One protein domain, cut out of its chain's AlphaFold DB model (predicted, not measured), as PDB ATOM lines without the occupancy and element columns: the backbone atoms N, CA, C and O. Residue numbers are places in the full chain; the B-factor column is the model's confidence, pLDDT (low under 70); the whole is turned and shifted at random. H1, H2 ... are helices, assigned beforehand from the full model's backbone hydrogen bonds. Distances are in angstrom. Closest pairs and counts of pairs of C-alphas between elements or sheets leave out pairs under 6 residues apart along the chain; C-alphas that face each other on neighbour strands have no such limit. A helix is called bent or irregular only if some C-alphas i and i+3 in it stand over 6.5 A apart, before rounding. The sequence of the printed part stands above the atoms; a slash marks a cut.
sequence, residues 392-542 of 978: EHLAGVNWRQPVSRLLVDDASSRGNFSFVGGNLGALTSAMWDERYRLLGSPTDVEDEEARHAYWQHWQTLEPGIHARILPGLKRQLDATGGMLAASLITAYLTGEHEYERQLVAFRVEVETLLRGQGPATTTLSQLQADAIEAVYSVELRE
ATOM      1  N   GLU A 392     -21.429  23.055 -43.776       78.88
ATOM      2  CA  GLU A 392     -22.000  22.995 -45.132       78.88
ATOM      3  C   GLU A 392     -22.258  24.381 -45.737       78.88
ATOM      4  O   GLU A 392     -22.379  24.513 -46.949       78.88
ATOM      5  N   HIS A 393     -22.311  25.423 -44.904       77.19
ATOM      6  CA  HIS A 393     -22.520  26.803 -45.350       77.19
ATOM      7  C   HIS A 393     -21.210  27.516 -45.703       77.19
ATOM      8  O   HIS A 393     -21.222  28.683 -46.093       77.19
ATOM      9  N   LEU A 394     -20.068  26.838 -45.557       81.31
ATOM     10  CA  LEU A 394     -18.757  27.395 -45.859       81.31
ATOM     11  C   LEU A 394     -18.275  26.932 -47.233       81.31
ATOM     12  O   LEU A 394     -18.219  25.736 -47.510       81.31
ATOM     13  N   ALA A 395     -17.835  27.888 -48.049       80.81
ATOM     14  CA  ALA A 395     -17.242  27.641 -49.358       80.81
ATOM     15  C   ALA A 395     -15.970  28.476 -49.558       80.81
ATOM     16  O   ALA A 395     -15.815  29.543 -48.963       80.81
ATOM     17  N   GLY A 396     -15.044  27.983 -50.386       78.88
ATOM     18  CA  GLY A 396     -13.860  28.738 -50.815       78.88
ATOM     19  C   GLY A 396     -12.824  29.046 -49.723       78.88
ATOM     20  O   GLY A 396     -11.948  29.889 -49.923       78.88
ATOM     21  N   VAL A 397     -12.879  28.381 -48.564       86.88
ATOM     22  CA  VAL A 397     -11.941  28.636 -47.458       86.88
ATOM     23  C   VAL A 397     -10.569  28.048 -47.784       86.88
ATOM     24  O   VAL A 397     -10.394  26.832 -47.791       86.88
ATOM     25  N   ASN A 398      -9.548  28.876 -47.994       89.19
ATOM     26  CA  ASN A 398      -8.194  28.378 -48.238       89.19
ATOM     27  C   ASN A 398      -7.462  28.054 -46.924       89.19
ATOM     28  O   ASN A 398      -6.635  28.831 -46.454       89.19
ATOM     29  N   TRP A 399      -7.732  26.884 -46.339       90.88
ATOM     30  CA  TRP A 399      -7.146  26.465 -45.056       90.88
ATOM     31  C   TRP A 399      -5.610  26.399 -45.039       90.88
ATOM     32  O   TRP A 399      -5.033  26.319 -43.960       90.88
ATOM     33  N   ARG A 400      -4.931  26.407 -46.196       90.94
ATOM     34  CA  ARG A 400      -3.458  26.413 -46.266       90.94
ATOM     35  C   ARG A 400      -2.864  27.782 -45.919       90.94
ATOM     36  O   ARG A 400      -1.693  27.854 -45.556       90.94
ATOM     37  N   GLN A 401      -3.651  28.857 -46.004       90.88
ATOM     38  CA  GLN A 401      -3.233  30.183 -45.550       90.88
ATOM     39  C   GLN A 401      -3.212  30.244 -44.015       90.88
ATOM     40  O   GLN A 401      -4.162  29.769 -43.394       90.88
ATOM     41  N   PRO A 402      -2.196  30.856 -43.371       91.25
ATOM     42  CA  PRO A 402      -2.046  30.827 -41.912       91.25
ATOM     43  C   PRO A 402      -3.262  31.327 -41.121       91.25
ATOM     44  O   PRO A 402      -3.634  30.721 -40.119       91.25
ATOM     45  N   VAL A 403      -3.903  32.409 -41.574       91.81
ATOM     46  CA  VAL A 403      -5.079  32.970 -40.889       91.81
ATOM     47  C   VAL A 403      -6.283  32.044 -41.032       91.81
ATOM     48  O   VAL A 403      -6.898  31.665 -40.042       91.81
ATOM     49  N   SER A 404      -6.588  31.605 -42.250       91.88
ATOM     50  CA  SER A 404      -7.691  30.672 -42.503       91.88
ATOM     51  C   SER A 404      -7.476  29.331 -41.801       91.88
ATOM     52  O   SER A 404      -8.424  28.763 -41.267       91.88
ATOM     53  N   ARG A 405      -6.225  28.857 -41.729       93.94
ATOM     54  CA  ARG A 405      -5.834  27.680 -40.953       93.94
ATOM     55  C   ARG A 405      -6.225  27.825 -39.488       93.94
ATOM     56  O   ARG A 405      -6.857  26.922 -38.952       93.94
ATOM     57  N   LEU A 406      -5.869  28.954 -38.871       95.25
ATOM     58  CA  LEU A 406      -6.186  29.252 -37.476       95.25
ATOM     59  C   LEU A 406      -7.700  29.213 -37.228       95.25
ATOM     60  O   LEU A 406      -8.134  28.578 -36.273       95.25
ATOM     61  N   LEU A 407      -8.494  29.839 -38.104       94.69
ATOM     62  CA  LEU A 407      -9.956  29.865 -37.974       94.69
ATOM     63  C   LEU A 407     -10.574  28.472 -38.095       94.69
ATOM     64  O   LEU A 407     -11.448  28.109 -37.312       94.69
ATOM     65  N   VAL A 408     -10.115  27.683 -39.068       94.50
ATOM     66  CA  VAL A 408     -10.609  26.320 -39.284       94.50
ATOM     67  C   VAL A 408     -10.182  25.398 -38.138       94.50
ATOM     68  O   VAL A 408     -10.992  24.591 -37.696       94.50
ATOM     69  N   ASP A 409      -8.955  25.523 -37.622       94.25
ATOM     70  CA  ASP A 409      -8.484  24.752 -36.464       94.25
ATOM     71  C   ASP A 409      -9.266  25.097 -35.187       94.25
ATOM     72  O   ASP A 409      -9.701  24.181 -34.482       94.25
ATOM     73  N   ASP A 410      -9.508  26.384 -34.917       93.62
ATOM     74  CA  ASP A 410     -10.324  26.830 -33.781       93.62
ATOM     75  C   ASP A 410     -11.764  26.296 -33.897       93.62
ATOM     76  O   ASP A 410     -12.222  25.567 -33.012       93.62
ATOM     77  N   ALA A 411     -12.429  26.518 -35.035       91.75
ATOM     78  CA  ALA A 411     -13.783  26.024 -35.303       91.75
ATOM     79  C   ALA A 411     -13.898  24.496 -35.174       91.75
ATOM     80  O   ALA A 411     -14.827  23.966 -34.560       91.75
ATOM     81  N   SER A 412     -12.920  23.775 -35.720       91.19
ATOM     82  CA  SER A 412     -12.805  22.317 -35.669       91.19
ATOM     83  C   SER A 412     -12.629  21.795 -34.241       91.19
ATOM     84  O   SER A 412     -13.228  20.775 -33.890       91.19
ATOM     85  N   SER A 413     -11.852  22.496 -33.406       89.94
ATOM     86  CA  SER A 413     -11.654  22.152 -31.992       89.94
ATOM     87  C   SER A 413     -12.926  22.350 -31.161       89.94
ATOM     88  O   SER A 413     -13.235  21.525 -30.302       89.94
ATOM     89  N   ARG A 414     -13.703  23.393 -31.480       86.12
ATOM     90  CA  ARG A 414     -14.978  23.727 -30.828       86.12
ATOM     91  C   ARG A 414     -16.166  22.934 -31.384       86.12
ATOM     92  O   ARG A 414     -17.227  22.917 -30.767       86.12
ATOM     93  N   GLY A 415     -16.019  22.300 -32.549       83.38
ATOM     94  CA  GLY A 415     -17.121  21.657 -33.275       83.38
ATOM     95  C   GLY A 415     -18.141  22.651 -33.850       83.38
ATOM     96  O   GLY A 415     -19.296  22.292 -34.090       83.38
ATOM     97  N   ASN A 416     -17.740  23.908 -34.058       82.31
ATOM     98  CA  ASN A 416     -18.626  24.984 -34.493       82.31
ATOM     99  C   ASN A 416     -17.973  25.834 -35.589       82.31
ATOM    100  O   ASN A 416     -17.105  26.657 -35.322       82.31
ATOM    101  N   PHE A 417     -18.429  25.643 -36.825       86.81
ATOM    102  CA  PHE A 417     -17.965  26.342 -38.023       86.81
ATOM    103  C   PHE A 417     -18.776  27.605 -38.339       86.81
ATOM    104  O   PHE A 417     -18.383  28.384 -39.205       86.81
ATOM    105  N   SER A 418     -19.846  27.866 -37.587       78.69
ATOM    106  CA  SER A 418     -20.768  28.990 -37.809       78.69
ATOM    107  C   SER A 418     -20.122  30.372 -37.626       78.69
ATOM    108  O   SER A 418     -20.698  31.379 -38.035       78.69
ATOM    109  N   PHE A 419     -18.939  30.448 -37.004       81.69
ATOM    110  CA  PHE A 419     -18.166  31.689 -36.864       81.69
ATOM    111  C   PHE A 419     -17.194  31.937 -38.017       81.69
ATOM    112  O   PHE A 419     -16.797  33.075 -38.225       81.69
ATOM    113  N   VAL A 420     -16.805  30.916 -38.789       88.75
ATOM    114  CA  VAL A 420     -15.703  31.045 -39.761       88.75
ATOM    115  C   VAL A 420     -16.019  32.081 -40.838       88.75
ATOM    116  O   VAL A 420     -15.162  32.906 -41.140       88.75
ATOM    117  N   GLY A 421     -17.243  32.077 -41.378       85.62
ATOM    118  CA  GLY A 421     -17.678  33.055 -42.381       85.62
ATOM    119  C   GLY A 421     -17.615  34.494 -41.858       85.62
ATOM    120  O   GLY A 421     -16.922  35.322 -42.443       85.62
ATOM    121  N   GLY A 422     -18.251  34.764 -40.711       83.50
ATOM    122  CA  GLY A 422     -18.220  36.086 -40.068       83.50
ATOM    123  C   GLY A 422     -16.807  36.527 -39.678       83.50
ATOM    124  O   GLY A 422     -16.419  37.661 -39.930       83.50
ATOM    125  N   ASN A 423     -15.976  35.611 -39.176       90.69
ATOM    126  CA  ASN A 423     -14.583  35.889 -38.826       90.69
ATOM    127  C   ASN A 423     -13.729  36.247 -40.054       90.69
ATOM    128  O   ASN A 423     -12.868  37.124 -39.972       90.69
ATOM    129  N   LEU A 424     -13.960  35.589 -41.198       89.62
ATOM    130  CA  LEU A 424     -13.338  35.962 -42.473       89.62
ATOM    131  C   LEU A 424     -13.853  37.318 -42.974       89.62
ATOM    132  O   LEU A 424     -13.066  38.089 -43.524       89.62
ATOM    133  N   GLY A 425     -15.131  37.634 -42.749       88.12
ATOM    134  CA  GLY A 425     -15.717  38.949 -43.018       88.12
ATOM    135  C   GLY A 425     -15.053  40.055 -42.196       88.12
ATOM    136  O   GLY A 425     -14.534  41.010 -42.767       88.12
ATOM    137  N   ALA A 426     -14.959  39.878 -40.877       89.19
ATOM    138  CA  ALA A 426     -14.290  40.799 -39.960       89.19
ATOM    139  C   ALA A 426     -12.816  41.033 -40.335       89.19
ATOM    140  O   ALA A 426     -12.350  42.173 -40.368       89.19
ATOM    141  N   LEU A 427     -12.090  39.959 -40.671       91.88
ATOM    142  CA  LEU A 427     -10.727  40.054 -41.191       91.88
ATOM    143  C   LEU A 427     -10.683  40.873 -42.480       91.88
ATOM    144  O   LEU A 427      -9.855  41.768 -42.603       91.88
ATOM    145  N   THR A 428     -11.563  40.567 -43.433       90.56
ATOM    146  CA  THR A 428     -11.624  41.264 -44.719       90.56
ATOM    147  C   THR A 428     -11.848  42.758 -44.499       90.56
ATOM    148  O   THR A 428     -11.056  43.551 -44.999       90.56
ATOM    149  N   SER A 429     -12.835  43.149 -43.691       88.62
ATOM    150  CA  SER A 429     -13.107  44.551 -43.353       88.62
ATOM    151  C   SER A 429     -11.883  45.256 -42.755       88.62
ATOM    152  O   SER A 429     -11.462  46.287 -43.273       88.62
ATOM    153  N   ALA A 430     -11.230  44.659 -41.752       91.25
ATOM    154  CA  ALA A 430     -10.029  45.241 -41.146       91.25
ATOM    155  C   ALA A 430      -8.851  45.356 -42.136       91.25
ATOM    156  O   ALA A 430      -8.097  46.331 -42.119       91.25
ATOM    157  N   MET A 431      -8.695  44.375 -43.030       91.19
ATOM    158  CA  MET A 431      -7.673  44.403 -44.080       91.19
ATOM    159  C   MET A 431      -7.963  45.480 -45.134       91.19
ATOM    160  O   MET A 431      -7.027  46.106 -45.634       91.19
ATOM    161  N   TRP A 432      -9.236  45.732 -45.454       89.25
ATOM    162  CA  TRP A 432      -9.648  46.833 -46.328       89.25
ATOM    163  C   TRP A 432      -9.319  48.200 -45.719       89.25
ATOM    164  O   TRP A 432      -8.751  49.043 -46.419       89.25
ATOM    165  N   ASP A 433      -9.588  48.393 -44.428       87.88
ATOM    166  CA  ASP A 433      -9.255  49.631 -43.714       87.88
ATOM    167  C   ASP A 433      -7.740  49.862 -43.655       87.88
ATOM    168  O   ASP A 433      -7.252  50.954 -43.954       87.88
ATOM    169  N   GLU A 434      -6.964  48.820 -43.346       91.06
ATOM    170  CA  GLU A 434      -5.501  48.904 -43.316       91.06
ATOM    171  C   GLU A 434      -4.921  49.188 -44.709       91.06
ATOM    172  O   GLU A 434      -3.979  49.976 -44.841       91.06
ATOM    173  N   ARG A 435      -5.506  48.611 -45.769       91.62
ATOM    174  CA  ARG A 435      -5.126  48.930 -47.151       91.62
ATOM    175  C   ARG A 435      -5.372  50.397 -47.464       91.62
ATOM    176  O   ARG A 435      -4.478  51.058 -47.990       91.62
ATOM    177  N   TYR A 436      -6.559  50.902 -47.133       89.31
ATOM    178  CA  TYR A 436      -6.903  52.305 -47.334       89.31
ATOM    179  C   TYR A 436      -5.949  53.225 -46.564       89.31
ATOM    180  O   TYR A 436      -5.488  54.229 -47.099       89.31
ATOM    181  N   ARG A 437      -5.574  52.857 -45.335       89.62
ATOM    182  CA  ARG A 437      -4.628  53.620 -44.512       89.62
ATOM    183  C   ARG A 437      -3.212  53.654 -45.096       89.62
ATOM    184  O   ARG A 437      -2.542  54.680 -44.994       89.62
ATOM    185  N   LEU A 438      -2.734  52.543 -45.659       90.44
ATOM    186  CA  LEU A 438      -1.367  52.421 -46.180       90.44
ATOM    187  C   LEU A 438      -1.211  52.952 -47.609       90.44
ATOM    188  O   LEU A 438      -0.182  53.549 -47.919       90.44
ATOM    189  N   LEU A 439      -2.200  52.713 -48.473       89.25
ATOM    190  CA  LEU A 439      -2.118  52.981 -49.912       89.25
ATOM    191  C   LEU A 439      -3.109  54.050 -50.398       89.25
ATOM    192  O   LEU A 439      -2.995  54.505 -51.532       89.25
ATOM    193  N   GLY A 440      -4.076  54.459 -49.573       86.06
ATOM    194  CA  GLY A 440      -5.168  55.339 -49.987       86.06
ATOM    195  C   GLY A 440      -6.226  54.629 -50.838       86.06
ATOM    196  O   GLY A 440      -6.269  53.397 -50.937       86.06
ATOM    197  N   SER A 441      -7.101  55.425 -51.458       80.44
ATOM    198  CA  SER A 441      -8.104  54.922 -52.408       80.44
ATOM    199  C   SER A 441      -7.427  54.404 -53.681       80.44
ATOM    200  O   SER A 441      -6.418  54.982 -54.088       80.44
ATOM    201  N   PRO A 442      -7.972  53.367 -54.344       73.44
ATOM    202  CA  PRO A 442      -7.529  53.010 -55.689       73.44
ATOM    203  C   PRO A 442      -7.645  54.235 -56.606       73.44
ATOM    204  O   PRO A 442      -8.660  54.931 -56.564       73.44
ATOM    205  N   THR A 443      -6.612  54.516 -57.401       70.00
ATOM    206  CA  THR A 443      -6.634  55.569 -58.428       70.00
ATOM    207  C   THR A 443      -7.764  55.323 -59.437       70.00
ATOM    208  O   THR A 443      -8.148  54.173 -59.660       70.00
ATOM    209  N   ASP A 444      -8.305  56.401 -60.018       58.62
ATOM    210  CA  ASP A 444      -9.448  56.367 -60.943       58.62
ATOM    211  C   ASP A 444      -9.280  55.354 -62.092       58.62
ATOM    212  O   ASP A 444      -8.178  55.089 -62.575       58.62
ATOM    213  N   VAL A 445     -10.415  54.802 -62.527       58.38
ATOM    214  CA  VAL A 445     -10.569  53.555 -63.306       58.38
ATOM    215  C   VAL A 445      -9.901  53.572 -64.698       58.38
ATOM    216  O   VAL A 445      -9.777  52.520 -65.319       58.38
ATOM    217  N   GLU A 446      -9.441  54.725 -65.189       64.56
ATOM    218  CA  GLU A 446      -8.941  54.885 -66.564       64.56
ATOM    219  C   GLU A 446      -7.439  54.575 -66.750       64.56
ATOM    220  O   GLU A 446      -7.022  54.304 -67.875       64.56
ATOM    221  N   ASP A 447      -6.627  54.547 -65.682       79.81
ATOM    222  CA  ASP A 447      -5.191  54.214 -65.762       79.81
ATOM    223  C   ASP A 447      -4.920  52.760 -65.326       79.81
ATOM    224  O   ASP A 447      -4.796  52.437 -64.137       79.81
ATOM    225  N   GLU A 448      -4.834  51.851 -66.306       80.25
ATOM    226  CA  GLU A 448      -4.582  50.428 -66.055       80.25
ATOM    227  C   GLU A 448      -3.206  50.145 -65.435       80.25
ATOM    228  O   GLU A 448      -3.101  49.227 -64.615       80.25
ATOM    229  N   GLU A 449      -2.169  50.919 -65.775       84.56
ATOM    230  CA  GLU A 449      -0.818  50.727 -65.235       84.56
ATOM    231  C   GLU A 449      -0.763  51.139 -63.763       84.56
ATOM    232  O   GLU A 449      -0.278  50.374 -62.924       84.56
ATOM    233  N   ALA A 450      -1.330  52.301 -63.421       80.00
ATOM    234  CA  ALA A 450      -1.416  52.755 -62.038       80.00
ATOM    235  C   ALA A 450      -2.260  51.799 -61.182       80.00
ATOM    236  O   ALA A 450      -1.881  51.471 -60.052       80.00
ATOM    237  N   ARG A 451      -3.371  51.285 -61.726       82.06
ATOM    238  CA  ARG A 451      -4.202  50.273 -61.059       82.06
ATOM    239  C   ARG A 451      -3.429  48.975 -60.830       82.06
ATOM    240  O   ARG A 451      -3.489  48.415 -59.735       82.06
ATOM    241  N   HIS A 452      -2.694  48.493 -61.832       86.56
ATOM    242  CA  HIS A 452      -1.882  47.285 -61.697       86.56
ATOM    243  C   HIS A 452      -0.781  47.463 -60.643       86.56
ATOM    244  O   HIS A 452      -0.626  46.603 -59.775       86.56
ATOM    245  N   ALA A 453      -0.082  48.602 -60.653       87.06
ATOM    246  CA  ALA A 453       0.948  48.933 -59.672       87.06
ATOM    247  C   ALA A 453       0.390  49.016 -58.239       87.06
ATOM    248  O   ALA A 453       1.003  48.480 -57.314       87.06
ATOM    249  N   TYR A 454      -0.792  49.615 -58.049       89.81
ATOM    250  CA  TYR A 454      -1.472  49.663 -56.748       89.81
ATOM    251  C   TYR A 454      -1.741  48.252 -56.200       89.81
ATOM    252  O   TYR A 454      -1.383  47.942 -55.060       89.81
ATOM    253  N   TRP A 455      -2.324  47.361 -57.012       89.19
ATOM    254  CA  TRP A 455      -2.643  45.996 -56.578       89.19
ATOM    255  C   TRP A 455      -1.401  45.122 -56.379       89.19
ATOM    256  O   TRP A 455      -1.375  44.334 -55.436       89.19
ATOM    257  N   GLN A 456      -0.352  45.289 -57.191       90.62
ATOM    258  CA  GLN A 456       0.940  44.634 -56.956       90.62
ATOM    259  C   GLN A 456       1.575  45.078 -55.630       90.62
ATOM    260  O   GLN A 456       2.126  44.255 -54.890       90.62
ATOM    261  N   HIS A 457       1.471  46.369 -55.296       90.50
ATOM    262  CA  HIS A 457       1.953  46.886 -54.020       90.50
ATOM    263  C   HIS A 457       1.192  46.235 -52.857       90.50
ATOM    264  O   HIS A 457       1.812  45.737 -51.916       90.50
ATOM    265  N   TRP A 458      -0.140  46.152 -52.945       91.69
ATOM    266  CA  TRP A 458      -0.949  45.477 -51.928       91.69
ATOM    267  C   TRP A 458      -0.594  43.994 -51.767       91.69
ATOM    268  O   TRP A 458      -0.352  43.552 -50.646       91.69
ATOM    269  N   GLN A 459      -0.465  43.250 -52.873       90.75
ATOM    270  CA  GLN A 459      -0.073  41.833 -52.858       90.75
ATOM    271  C   GLN A 459       1.287  41.591 -52.182       90.75
ATOM    272  O   GLN A 459       1.528  40.513 -51.641       90.75
ATOM    273  N   THR A 460       2.172  42.592 -52.185       91.81
ATOM    274  CA  THR A 460       3.478  42.523 -51.513       91.81
ATOM    275  C   THR A 460       3.370  42.780 -50.004       91.81
ATOM    276  O   THR A 460       4.095  42.165 -49.221       91.81
ATOM    277  N   LEU A 461       2.472  43.674 -49.574       92.25
ATOM    278  CA  LEU A 461       2.303  44.051 -48.162       92.25
ATOM    279  C   LEU A 461       1.434  43.065 -47.371       92.25
ATOM    280  O   LEU A 461       1.726  42.784 -46.204       92.25
ATOM    281  N   GLU A 462       0.375  42.544 -47.989       90.69
ATOM    282  CA  GLU A 462      -0.663  41.734 -47.342       90.69
ATOM    283  C   GLU A 462      -0.114  40.539 -46.531       90.69
ATOM    284  O   GLU A 462      -0.484  40.412 -45.356       90.69
ATOM    285  N   PRO A 463       0.831  39.714 -47.037       90.44
ATOM    286  CA  PRO A 463       1.377  38.598 -46.262       90.44
ATOM    287  C   PRO A 463       2.075  39.036 -44.966       90.44
ATOM    288  O   PRO A 463       1.976  38.355 -43.942       90.44
ATOM    289  N   GLY A 464       2.759  40.186 -44.986       90.94
ATOM    290  CA  GLY A 464       3.426  40.749 -43.811       90.94
ATOM    291  C   GLY A 464       2.431  41.228 -42.753       90.94
ATOM    292  O   GLY A 464       2.649  41.023 -41.556       90.94
ATOM    293  N   ILE A 465       1.307  41.800 -43.186       91.50
ATOM    294  CA  ILE A 465       0.218  42.221 -42.298       91.50
ATOM    295  C   ILE A 465      -0.456  40.994 -41.674       91.50
ATOM    296  O   ILE A 465      -0.602  40.950 -40.452       91.50
ATOM    297  N   HIS A 466      -0.774  39.965 -42.469       91.69
ATOM    298  CA  HIS A 466      -1.322  38.696 -41.976       91.69
ATOM    299  C   HIS A 466      -0.423  38.048 -40.918       91.69
ATOM    300  O   HIS A 466      -0.905  37.645 -39.858       91.69
ATOM    301  N   ALA A 467       0.889  37.985 -41.166       90.62
ATOM    302  CA  ALA A 467       1.846  37.457 -40.197       90.62
ATOM    303  C   ALA A 467       1.869  38.277 -38.894       90.62
ATOM    304  O   ALA A 467       1.970  37.705 -37.809       90.62
ATOM    305  N   ARG A 468       1.734  39.607 -38.992       90.88
ATOM    306  CA  ARG A 468       1.707  40.513 -37.837       90.88
ATOM    307  C   ARG A 468       0.460  40.320 -36.973       90.88
ATOM    308  O   ARG A 468       0.600  40.289 -35.754       90.88
ATOM    309  N   ILE A 469      -0.727  40.188 -37.570       92.88
ATOM    310  CA  ILE A 469      -1.998  40.078 -36.824       92.88
ATOM    311  C   ILE A 469      -2.266  38.681 -36.269       92.88
ATOM    312  O   ILE A 469      -2.998  38.560 -35.293       92.88
ATOM    313  N   LEU A 470      -1.671  37.630 -36.843       93.12
ATOM    314  CA  LEU A 470      -1.955  36.236 -36.483       93.12
ATOM    315  C   LEU A 470      -1.910  35.946 -34.963       93.12
ATOM    316  O   LEU A 470      -2.827  35.283 -34.468       93.12
ATOM    317  N   PRO A 471      -0.926  36.449 -34.180       91.81
ATOM    318  CA  PRO A 471      -0.917  36.263 -32.727       91.81
ATOM    319  C   PRO A 471      -2.072  36.982 -32.013       91.81
ATOM    320  O   PRO A 471      -2.582  36.471 -31.017       91.81
ATOM    321  N   GLY A 472      -2.480  38.152 -32.514       91.31
ATOM    322  CA  GLY A 472      -3.632  38.908 -32.018       91.31
ATOM    323  C   GLY A 472      -4.941  38.174 -32.287       91.31
ATOM    324  O   GLY A 472      -5.724  37.975 -31.365       91.31
ATOM    325  N   LEU A 473      -5.118  37.646 -33.503       94.44
ATOM    326  CA  LEU A 473      -6.289  36.839 -33.859       94.44
ATOM    327  C   LEU A 473      -6.443  35.634 -32.930       94.44
ATOM    328  O   LEU A 473      -7.529  35.387 -32.417       94.44
ATOM    329  N   LYS A 474      -5.349  34.908 -32.664       93.75
ATOM    330  CA  LYS A 474      -5.379  33.765 -31.745       93.75
ATOM    331  C   LYS A 474      -5.804  34.185 -30.336       93.75
ATOM    332  O   LYS A 474      -6.701  33.571 -29.769       93.75
ATOM    333  N   ARG A 475      -5.204  35.257 -29.802       91.75
ATOM    334  CA  ARG A 475      -5.579  35.806 -28.489       91.75
ATOM    335  C   ARG A 475      -7.059  36.180 -28.430       91.75
ATOM    336  O   ARG A 475      -7.716  35.888 -27.437       91.75
ATOM    337  N   GLN A 476      -7.580  36.802 -29.482       92.81
ATOM    338  CA  GLN A 476      -8.979  37.194 -29.554       92.81
ATOM    339  C   GLN A 476      -9.915  35.980 -29.580       92.81
ATOM    340  O   GLN A 476     -10.869  35.951 -28.806       92.81
ATOM    341  N   LEU A 477      -9.637  34.966 -30.406       92.25
ATOM    342  CA  LEU A 477     -10.431  33.727 -30.461       92.25
ATOM    343  C   LEU A 477     -10.477  33.032 -29.094       92.25
ATOM    344  O   LEU A 477     -11.549  32.627 -28.639       92.25
ATOM    345  N   ASP A 478      -9.333  32.949 -28.410       88.69
ATOM    346  CA  ASP A 478      -9.234  32.371 -27.069       88.69
ATOM    347  C   ASP A 478     -10.067  33.174 -26.051       88.69
ATOM    348  O   ASP A 478     -10.800  32.593 -25.250       88.69
ATOM    349  N   ALA A 479     -10.006  34.509 -26.108       86.12
ATOM    350  CA  ALA A 479     -10.671  35.407 -25.163       86.12
ATOM    351  C   ALA A 479     -12.187  35.567 -25.385       86.12
ATOM    352  O   ALA A 479     -12.908  35.924 -24.453       86.12
ATOM    353  N   THR A 480     -12.668  35.332 -26.605       85.38
ATOM    354  CA  THR A 480     -14.068  35.561 -27.017       85.38
ATOM    355  C   THR A 480     -14.824  34.272 -27.321       85.38
ATOM    356  O   THR A 480     -15.968  34.318 -27.757       85.38
ATOM    357  N   GLY A 481     -14.193  33.111 -27.133       81.25
ATOM    358  CA  GLY A 481     -14.814  31.819 -27.410       81.25
ATOM    359  C   GLY A 481     -14.995  31.497 -28.899       81.25
ATOM    360  O   GLY A 481     -15.832  30.656 -29.226       81.25
ATOM    361  N   GLY A 482     -14.189  32.104 -29.779       87.31
ATOM    362  CA  GLY A 482     -14.149  31.812 -31.220       87.31
ATOM    363  C   GLY A 482     -14.625  32.944 -32.141       87.31
ATOM    364  O   GLY A 482     -14.789  32.717 -33.340       87.31
ATOM    365  N   MET A 483     -14.843  34.157 -31.620       88.25
ATOM    366  CA  MET A 483     -15.342  35.307 -32.388       88.25
ATOM    367  C   MET A 483     -14.207  36.262 -32.786       88.25
ATOM    368  O   MET A 483     -13.320  36.568 -31.990       88.25
ATOM    369  N   LEU A 484     -14.253  36.786 -34.010       91.38
ATOM    370  CA  LEU A 484     -13.431  37.916 -34.440       91.38
ATOM    371  C   LEU A 484     -14.294  39.153 -34.702       91.38
ATOM    372  O   LEU A 484     -15.445  39.053 -35.102       91.38
ATOM    373  N   ALA A 485     -13.693  40.318 -34.492       91.50
ATOM    374  CA  ALA A 485     -14.292  41.639 -34.619       91.50
ATOM    375  C   ALA A 485     -13.302  42.529 -35.370       91.50
ATOM    376  O   ALA A 485     -12.124  42.572 -35.000       91.50
ATOM    377  N   ALA A 486     -13.759  43.208 -36.422       91.44
ATOM    378  CA  ALA A 486     -12.896  44.000 -37.295       91.44
ATOM    379  C   ALA A 486     -12.206  45.127 -36.514       91.44
ATOM    380  O   ALA A 486     -10.997  45.327 -36.643       91.44
ATOM    381  N   SER A 487     -12.949  45.788 -35.623       91.12
ATOM    382  CA  SER A 487     -12.439  46.835 -34.731       91.12
ATOM    383  C   SER A 487     -11.247  46.376 -33.880       91.12
ATOM    384  O   SER A 487     -10.253  47.097 -33.781       91.12
ATOM    385  N   LEU A 488     -11.280  45.152 -33.339       93.81
ATOM    386  CA  LEU A 488     -10.185  44.587 -32.544       93.81
ATOM    387  C   LEU A 488      -8.948  44.261 -33.387       93.81
ATOM    388  O   LEU A 488      -7.821  44.493 -32.944       93.81
ATOM    389  N   ILE A 489      -9.137  43.782 -34.617       94.06
ATOM    390  CA  ILE A 489      -8.029  43.545 -35.551       94.06
ATOM    391  C   ILE A 489      -7.345  44.880 -35.888       94.06
ATOM    392  O   ILE A 489      -6.118  44.985 -35.815       94.06
ATOM    393  N   THR A 490      -8.129  45.923 -36.169       91.56
ATOM    394  CA  THR A 490      -7.638  47.288 -36.420       91.56
ATOM    395  C   THR A 490      -6.941  47.889 -35.194       91.56
ATOM    396  O   THR A 490      -5.874  48.503 -35.314       91.56
ATOM    397  N   ALA A 491      -7.470  47.661 -33.990       91.38
ATOM    398  CA  ALA A 491      -6.828  48.075 -32.744       91.38
ATOM    399  C   ALA A 491      -5.466  47.390 -32.552       91.38
ATOM    400  O   ALA A 491      -4.488  48.056 -32.213       91.38
ATOM    401  N   TYR A 492      -5.366  46.089 -32.852       93.00
ATOM    402  CA  TYR A 492      -4.101  45.347 -32.806       93.00
ATOM    403  C   TYR A 492      -3.064  45.898 -33.788       93.00
ATOM    404  O   TYR A 492      -1.889  46.032 -33.445       93.00
ATOM    405  N   LEU A 493      -3.495  46.258 -35.000       89.94
ATOM    406  CA  LEU A 493      -2.645  46.896 -36.009       89.94
ATOM    407  C   LEU A 493      -2.136  48.279 -35.566       89.94
ATOM    408  O   LEU A 493      -1.037  48.675 -35.959       89.94
ATOM    409  N   THR A 494      -2.909  48.984 -34.737       86.56
ATOM    410  CA  THR A 494      -2.567  50.308 -34.195       86.56
ATOM    411  C   THR A 494      -1.612  50.210 -33.001       86.56
ATOM    412  O   THR A 494      -0.661  50.986 -32.907       86.56
ATOM    413  N   GLY A 495      -1.822  49.245 -32.099       88.94
ATOM    414  CA  GLY A 495      -0.915  48.969 -30.985       88.94
ATOM    415  C   GLY A 495      -1.504  48.074 -29.890       88.94
ATOM    416  O   GLY A 495      -2.703  48.076 -29.627       88.94
ATOM    417  N   GLU A 496      -0.631  47.346 -29.186       87.25
ATOM    418  CA  GLU A 496      -1.024  46.323 -28.201       87.25
ATOM    419  C   GLU A 496      -1.842  46.883 -27.023       87.25
ATOM    420  O   GLU A 496      -2.796  46.253 -26.581       87.25
ATOM    421  N   HIS A 497      -1.538  48.092 -26.544       88.88
ATOM    422  CA  HIS A 497      -2.286  48.690 -25.432       88.88
ATOM    423  C   HIS A 497      -3.733  49.061 -25.804       88.88
ATOM    424  O   HIS A 497      -4.634  48.925 -24.977       88.88
ATOM    425  N   GLU A 498      -3.961  49.528 -27.035       89.31
ATOM    426  CA  GLU A 498      -5.310  49.824 -27.529       89.31
ATOM    427  C   GLU A 498      -6.101  48.532 -27.726       89.31
ATOM    428  O   GLU A 498      -7.243  48.436 -27.284       89.31
ATOM    429  N   TYR A 499      -5.457  47.516 -28.304       93.00
ATOM    430  CA  TYR A 499      -6.035  46.188 -28.468       93.00
ATOM    431  C   TYR A 499      -6.496  45.577 -27.146       93.00
ATOM    432  O   TYR A 499      -7.649  45.178 -27.045       93.00
ATOM    433  N   GLU A 500      -5.645  45.543 -26.118       91.50
ATOM    434  CA  GLU A 500      -6.024  44.954 -24.826       91.50
ATOM    435  C   GLU A 500      -7.180  45.730 -24.173       91.50
ATOM    436  O   GLU A 500      -8.103  45.130 -23.618       91.50
ATOM    437  N   ARG A 501      -7.196  47.066 -24.295       92.75
ATOM    438  CA  ARG A 501      -8.306  47.890 -23.793       92.75
ATOM    439  C   ARG A 501      -9.615  47.569 -24.514       92.75
ATOM    440  O   ARG A 501     -10.637  47.377 -23.856       92.75
ATOM    441  N   GLN A 502      -9.592  47.508 -25.846       93.75
ATOM    442  CA  GLN A 502     -10.786  47.210 -26.633       93.75
ATOM    443  C   GLN A 502     -11.228  45.757 -26.480       93.75
ATOM    444  O   GLN A 502     -12.424  45.506 -26.454       93.75
ATOM    445  N   LEU A 503     -10.309  44.802 -26.315       93.06
ATOM    446  CA  LEU A 503     -10.645  43.393 -26.099       93.06
ATOM    447  C   LEU A 503     -11.416  43.209 -24.789       93.06
ATOM    448  O   LEU A 503     -12.411  42.485 -24.751       93.06
ATOM    449  N   VAL A 504     -10.995  43.896 -23.722       92.62
ATOM    450  CA  VAL A 504     -11.740  43.920 -22.456       92.62
ATOM    451  C   VAL A 504     -13.121  44.545 -22.655       92.62
ATOM    452  O   VAL A 504     -14.108  43.962 -22.214       92.62
ATOM    453  N   ALA A 505     -13.208  45.683 -23.351       92.75
ATOM    454  CA  ALA A 505     -14.487  46.334 -23.631       92.75
ATOM    455  C   ALA A 505     -15.424  45.441 -24.465       92.75
ATOM    456  O   ALA A 505     -16.583  45.275 -24.105       92.75
ATOM    457  N   PHE A 506     -14.915  44.787 -25.510       92.88
ATOM    458  CA  PHE A 506     -15.670  43.864 -26.357       92.88
ATOM    459  C   PHE A 506     -16.238  42.694 -25.560       92.88
ATOM    460  O   PHE A 506     -17.401  42.340 -25.718       92.88
ATOM    461  N   ARG A 507     -15.436  42.103 -24.664       91.31
ATOM    462  CA  ARG A 507     -15.906  41.024 -23.789       91.31
ATOM    463  C   ARG A 507     -17.044  41.481 -22.885       91.31
ATOM    464  O   ARG A 507     -18.019  40.752 -22.742       91.31
ATOM    465  N   VAL A 508     -16.936  42.680 -22.312       92.62
ATOM    466  CA  VAL A 508     -18.015  43.267 -21.508       92.62
ATOM    467  C   VAL A 508     -19.268  43.463 -22.361       92.62
ATOM    468  O   VAL A 508     -20.345  43.056 -21.937       92.62
ATOM    469  N   GLU A 509     -19.139  44.002 -23.575       93.69
ATOM    470  CA  GLU A 509     -20.271  44.173 -24.495       93.69
ATOM    471  C   GLU A 509     -20.939  42.825 -24.819       93.69
ATOM    472  O   GLU A 509     -22.144  42.682 -24.622       93.69
ATOM    473  N   VAL A 510     -20.176  41.791 -25.192       92.19
ATOM    474  CA  VAL A 510     -20.707  40.435 -25.441       92.19
ATOM    475  C   VAL A 510     -21.406  39.863 -24.204       92.19
ATOM    476  O   VAL A 510     -22.526  39.364 -24.307       92.19
ATOM    477  N   GLU A 511     -20.798  39.967 -23.019       92.00
ATOM    478  CA  GLU A 511     -21.402  39.492 -21.768       92.00
ATOM    479  C   GLU A 511     -22.708  40.234 -21.435       92.00
ATOM    480  O   GLU A 511     -23.650  39.616 -20.934       92.00
ATOM    481  N   THR A 512     -22.803  41.536 -21.727       94.31
ATOM    482  CA  THR A 512     -24.049  42.300 -21.547       94.31
ATOM    483  C   THR A 512     -25.116  41.909 -22.570       94.31
ATOM    484  O   THR A 512     -26.270  41.694 -22.194       94.31
ATOM    485  N   LEU A 513     -24.738  41.719 -23.838       94.88
ATOM    486  CA  LEU A 513     -25.641  41.287 -24.908       94.88
ATOM    487  C   LEU A 513     -26.246  39.908 -24.625       94.88
ATOM    488  O   LEU A 513     -27.451  39.727 -24.797       94.88
ATOM    489  N   LEU A 514     -25.444  38.966 -24.115       93.06
ATOM    490  CA  LEU A 514     -25.895  37.628 -23.706       93.06
ATOM    491  C   LEU A 514     -26.856  37.637 -22.510       93.06
ATOM    492  O   LEU A 514     -27.531  36.640 -22.269       93.06
ATOM    493  N   ARG A 515     -26.945  38.753 -21.775       93.69
ATOM    494  CA  ARG A 515     -27.954  38.986 -20.726       93.69
ATOM    495  C   ARG A 515     -29.182  39.738 -21.246       93.69
ATOM    496  O   ARG A 515     -29.946  40.306 -20.470       93.69
ATOM    497  N   GLY A 516     -29.343  39.809 -22.568       91.62
ATOM    498  CA  GLY A 516     -30.389  40.587 -23.226       91.62
ATOM    499  C   GLY A 516     -30.235  42.099 -23.053       91.62
ATOM    500  O   GLY A 516     -31.167  42.831 -23.368       91.62
ATOM    501  N   GLN A 517     -29.103  42.590 -22.551       92.94
ATOM    502  CA  GLN A 517     -28.823  44.022 -22.426       92.94
ATOM    503  C   GLN A 517     -28.074  44.521 -23.668       92.94
ATOM    504  O   GLN A 517     -27.988  43.819 -24.675       92.94
ATOM    505  N   GLY A 518     -27.567  45.749 -23.630       90.94
ATOM    506  CA  GLY A 518     -26.688  46.278 -24.668       90.94
ATOM    507  C   GLY A 518     -26.643  47.804 -24.683       90.94
ATOM    508  O   GLY A 518     -27.221  48.451 -23.800       90.94
ATOM    509  N   PRO A 519     -25.991  48.391 -25.698       91.25
ATOM    510  CA  PRO A 519     -25.856  49.834 -25.823       91.25
ATOM    511  C   PRO A 519     -27.222  50.526 -25.892       91.25
ATOM    512  O   PRO A 519     -28.045  50.216 -26.752       91.25
ATOM    513  N   ALA A 520     -27.444  51.480 -24.988       88.94
ATOM    514  CA  ALA A 520     -28.668  52.284 -24.901       88.94
ATOM    515  C   ALA A 520     -28.566  53.624 -25.655       88.94
ATOM    516  O   ALA A 520     -29.523  54.394 -25.728       88.94
ATOM    517  N   THR A 521     -27.384  53.945 -26.185       88.12
ATOM    518  CA  THR A 521     -27.109  55.214 -26.862       88.12
ATOM    519  C   THR A 521     -27.710  55.249 -28.262       88.12
ATOM    520  O   THR A 521     -27.820  54.234 -28.950       88.12
ATOM    521  N   THR A 522     -28.052  56.452 -28.728       86.69
ATOM    522  CA  THR A 522     -28.618  56.679 -30.070       86.69
ATOM    523  C   THR A 522     -27.626  56.428 -31.205       86.69
ATOM    524  O   THR A 522     -28.035  56.339 -32.359       86.69
ATOM    525  N   THR A 523     -26.336  56.330 -30.886       86.12
ATOM    526  CA  THR A 523     -25.242  55.999 -31.804       86.12
ATOM    527  C   THR A 523     -24.535  54.737 -31.328       86.12
ATOM    528  O   THR A 523     -24.346  54.561 -30.121       86.12
ATOM    529  N   LEU A 524     -24.112  53.902 -32.276       87.81
ATOM    530  CA  LEU A 524     -23.257  52.742 -32.040       87.81
ATOM    531  C   LEU A 524     -21.810  53.068 -32.387       87.81
ATOM    532  O   LEU A 524     -21.551  53.710 -33.401       87.81
ATOM    533  N   SER A 525     -20.880  52.586 -31.569       89.44
ATOM    534  CA  SER A 525     -19.483  52.444 -31.988       89.44
ATOM    535  C   SER A 525     -19.295  51.183 -32.839       89.44
ATOM    536  O   SER A 525     -20.045  50.216 -32.679       89.44
ATOM    537  N   GLN A 526     -18.256  51.143 -33.676       88.00
ATOM    538  CA  GLN A 526     -17.915  49.938 -34.444       88.00
ATOM    539  C   GLN A 526     -17.698  48.696 -33.557       88.00
ATOM    540  O   GLN A 526     -18.151  47.612 -33.905       88.00
ATOM    541  N   LEU A 527     -17.085  48.847 -32.372       90.50
ATOM    542  CA  LEU A 527     -16.881  47.738 -31.423       90.50
ATOM    543  C   LEU A 527     -18.212  47.119 -30.965       90.50
ATOM    544  O   LEU A 527     -18.334  45.904 -30.836       90.50
ATOM    545  N   GLN A 528     -19.211  47.968 -30.719       91.75
ATOM    546  CA  GLN A 528     -20.545  47.541 -30.310       91.75
ATOM    547  C   GLN A 528     -21.319  46.914 -31.469       91.75
ATOM    548  O   GLN A 528     -22.008  45.918 -31.259       91.75
ATOM    549  N   ALA A 529     -21.188  47.462 -32.681       90.06
ATOM    550  CA  ALA A 529     -21.768  46.866 -33.882       90.06
ATOM    551  C   ALA A 529     -21.210  45.450 -34.112       90.06
ATOM    552  O   ALA A 529     -21.994  44.511 -34.240       90.06
ATOM    553  N   ASP A 530     -19.883  45.283 -34.029       89.31
ATOM    554  CA  ASP A 530     -19.211  43.981 -34.144       89.31
ATOM    555  C   ASP A 530     -19.712  42.982 -33.078       89.31
ATOM    556  O   ASP A 530     -19.935  41.806 -33.366       89.31
ATOM    557  N   ALA A 531     -19.911  43.434 -31.831       90.56
ATOM    558  CA  ALA A 531     -20.397  42.578 -30.746       90.56
ATOM    559  C   ALA A 531     -21.857  42.137 -30.956       90.56
ATOM    560  O   ALA A 531     -22.198  40.975 -30.714       90.56
ATOM    561  N   ILE A 532     -22.722  43.042 -31.430       91.19
ATOM    562  CA  ILE A 532     -24.120  42.720 -31.744       91.19
ATOM    563  C   ILE A 532     -24.188  41.748 -32.920       91.19
ATOM    564  O   ILE A 532     -24.923  40.764 -32.836       91.19
ATOM    565  N   GLU A 533     -23.407  41.971 -33.978       87.56
ATOM    566  CA  GLU A 533     -23.335  41.056 -35.120       87.56
ATOM    567  C   GLU A 533     -22.917  39.649 -34.671       87.56
ATOM    568  O   GLU A 533     -23.556  38.664 -35.041       87.56
ATOM    569  N   ALA A 534     -21.924  39.544 -33.784       84.88
ATOM    570  CA  ALA A 534     -21.445  38.262 -33.280       84.88
ATOM    571  C   ALA A 534     -22.492  37.482 -32.452       84.88
ATOM    572  O   ALA A 534     -22.587  36.257 -32.586       84.88
ATOM    573  N   VAL A 535     -23.276  38.173 -31.612       88.81
ATOM    574  CA  VAL A 535     -24.253  37.551 -30.692       88.81
ATOM    575  C   VAL A 535     -25.629  37.356 -31.340       88.81
ATOM    576  O   VAL A 535     -26.248  36.303 -31.181       88.81
ATOM    577  N   TYR A 536     -26.123  38.351 -32.079       88.38
ATOM    578  CA  TYR A 536     -27.459  38.341 -32.688       88.38
ATOM    579  C   TYR A 536     -27.457  37.857 -34.142       88.38
ATOM    580  O   TYR A 536     -28.530  37.584 -34.672       88.38
ATOM    581  N   SER A 537     -26.286  37.708 -34.780       80.81
ATOM    582  CA  SER A 537     -26.158  37.320 -36.197       80.81
ATOM    583  C   SER A 537     -26.904  38.272 -37.144       80.81
ATOM    584  O   SER A 537     -27.560  37.841 -38.091       80.81
ATOM    585  N   VAL A 538     -26.825  39.579 -36.869       83.88
ATOM    586  CA  VAL A 538     -27.420  40.646 -37.687       83.88
ATOM    587  C   VAL A 538     -26.332  41.640 -38.074       83.88
ATOM    588  O   VAL A 538     -25.711  42.232 -37.196       83.88
ATOM    589  N   GLU A 539     -26.142  41.859 -39.376       76.56
ATOM    590  CA  GLU A 539     -25.242  42.900 -39.877       76.56
ATOM    591  C   GLU A 539     -25.802  44.288 -39.540       76.56
ATOM    592  O   GLU A 539     -26.865  44.688 -40.027       76.56
ATOM    593  N   LEU A 540     -25.074  45.037 -38.712       75.88
ATOM    594  CA  LEU A 540     -25.386  46.421 -38.372       75.88
ATOM    595  C   LEU A 540     -24.259  47.328 -38.850       75.88
ATOM    596  O   LEU A 540     -23.082  47.064 -38.626       75.88
ATOM    597  N   ARG A 541     -24.625  48.436 -39.492       65.19
ATOM    598  CA  ARG A 541     -23.684  49.498 -39.872       65.19
ATOM    599  C   ARG A 541     -23.916  50.713 -38.980       65.19
ATOM    600  O   ARG A 541     -25.051  50.946 -38.570       65.19
ATOM    601  N   GLU A 542     -22.885  51.533 -38.752       56.16
ATOM    602  CA  GLU A 542     -22.992  52.771 -37.948       56.16
ATOM    603  C   GLU A 542     -24.144  53.696 -38.404       56.16
ATOM    604  O   GLU A 542     -24.723  54.417 -37.595       56.16
TER     605      GLU A 542
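What this domain is: This is residues 392 to 542 of the 978 residues of an uncharacterized protein of Paraburkholderia phenoliruptrix (UniProt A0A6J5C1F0). Short H4 sits in the middle of a helical body, with H2, H3b, H5 and H6 round it, and H1 packs on the beginning of H2. The longest helix is bent: its arm H3a slants past the end of H2, and residues 444 to 449 stick out there. The 151 printed residues, with six named helices H1 to H6 and no named strand, are all helix in class and compact, with a radius of gyration of the C-alphas of 16.5 A and spans of 53 by 38 by 31 A.

How they stand to each other: H1, residues 402 to 414, and H2, residues 420 to 439, form a hairpin at a shallow tilt of 25 degrees; their closest C-alphas, Leu 407 and Val 420, are 6.1 A apart. H3, residues 448 to 480, was assigned as one helix by its hydrogen bonds but is bent, with C-alphas 468 and 471 7.1 A apart. Its arms, H3a, residues 448 to 468, and H3b, residues 471 to 480, stand at a steep tilt of 64 degrees. H3a is irregular, with C-alphas 460 and 463 6.9 A apart. H4, residues 486 to 494, touches residues 426 to 434 of H2, closest at the C-alphas of Ala 426 and Ala 486, 4.4 A. H4 and H5, residues 496 to 513, form a hairpin at 17 degrees. H6, residues 526 to 536, touches H5 at a steep tilt of 40 degrees, closest at the C-alphas of Val 510 and Ala 531, 5.7 A. Every O i to N i+4 pair is within hydrogen-bond range in H1, H2, H3b, H4, H5 and H6, and 15 of 17 in H3a.

Where its parts are: H1 begins at C-alpha 402 (-2.046, 30.827, -41.912). H2 is 27.7 A long, H3a 30.6 A and H5 25.3 A. H6 ends at C-alpha 536 (-27.459, 38.341, -32.688).

The domain as a whole: The farthest C-alphas, Glu 449 and Arg 515, are 53.4 A apart. The printed part has no cut; the link from H5 to H6 is long. Residues 444 to 446 and 541 to 542 have pLDDT under 70.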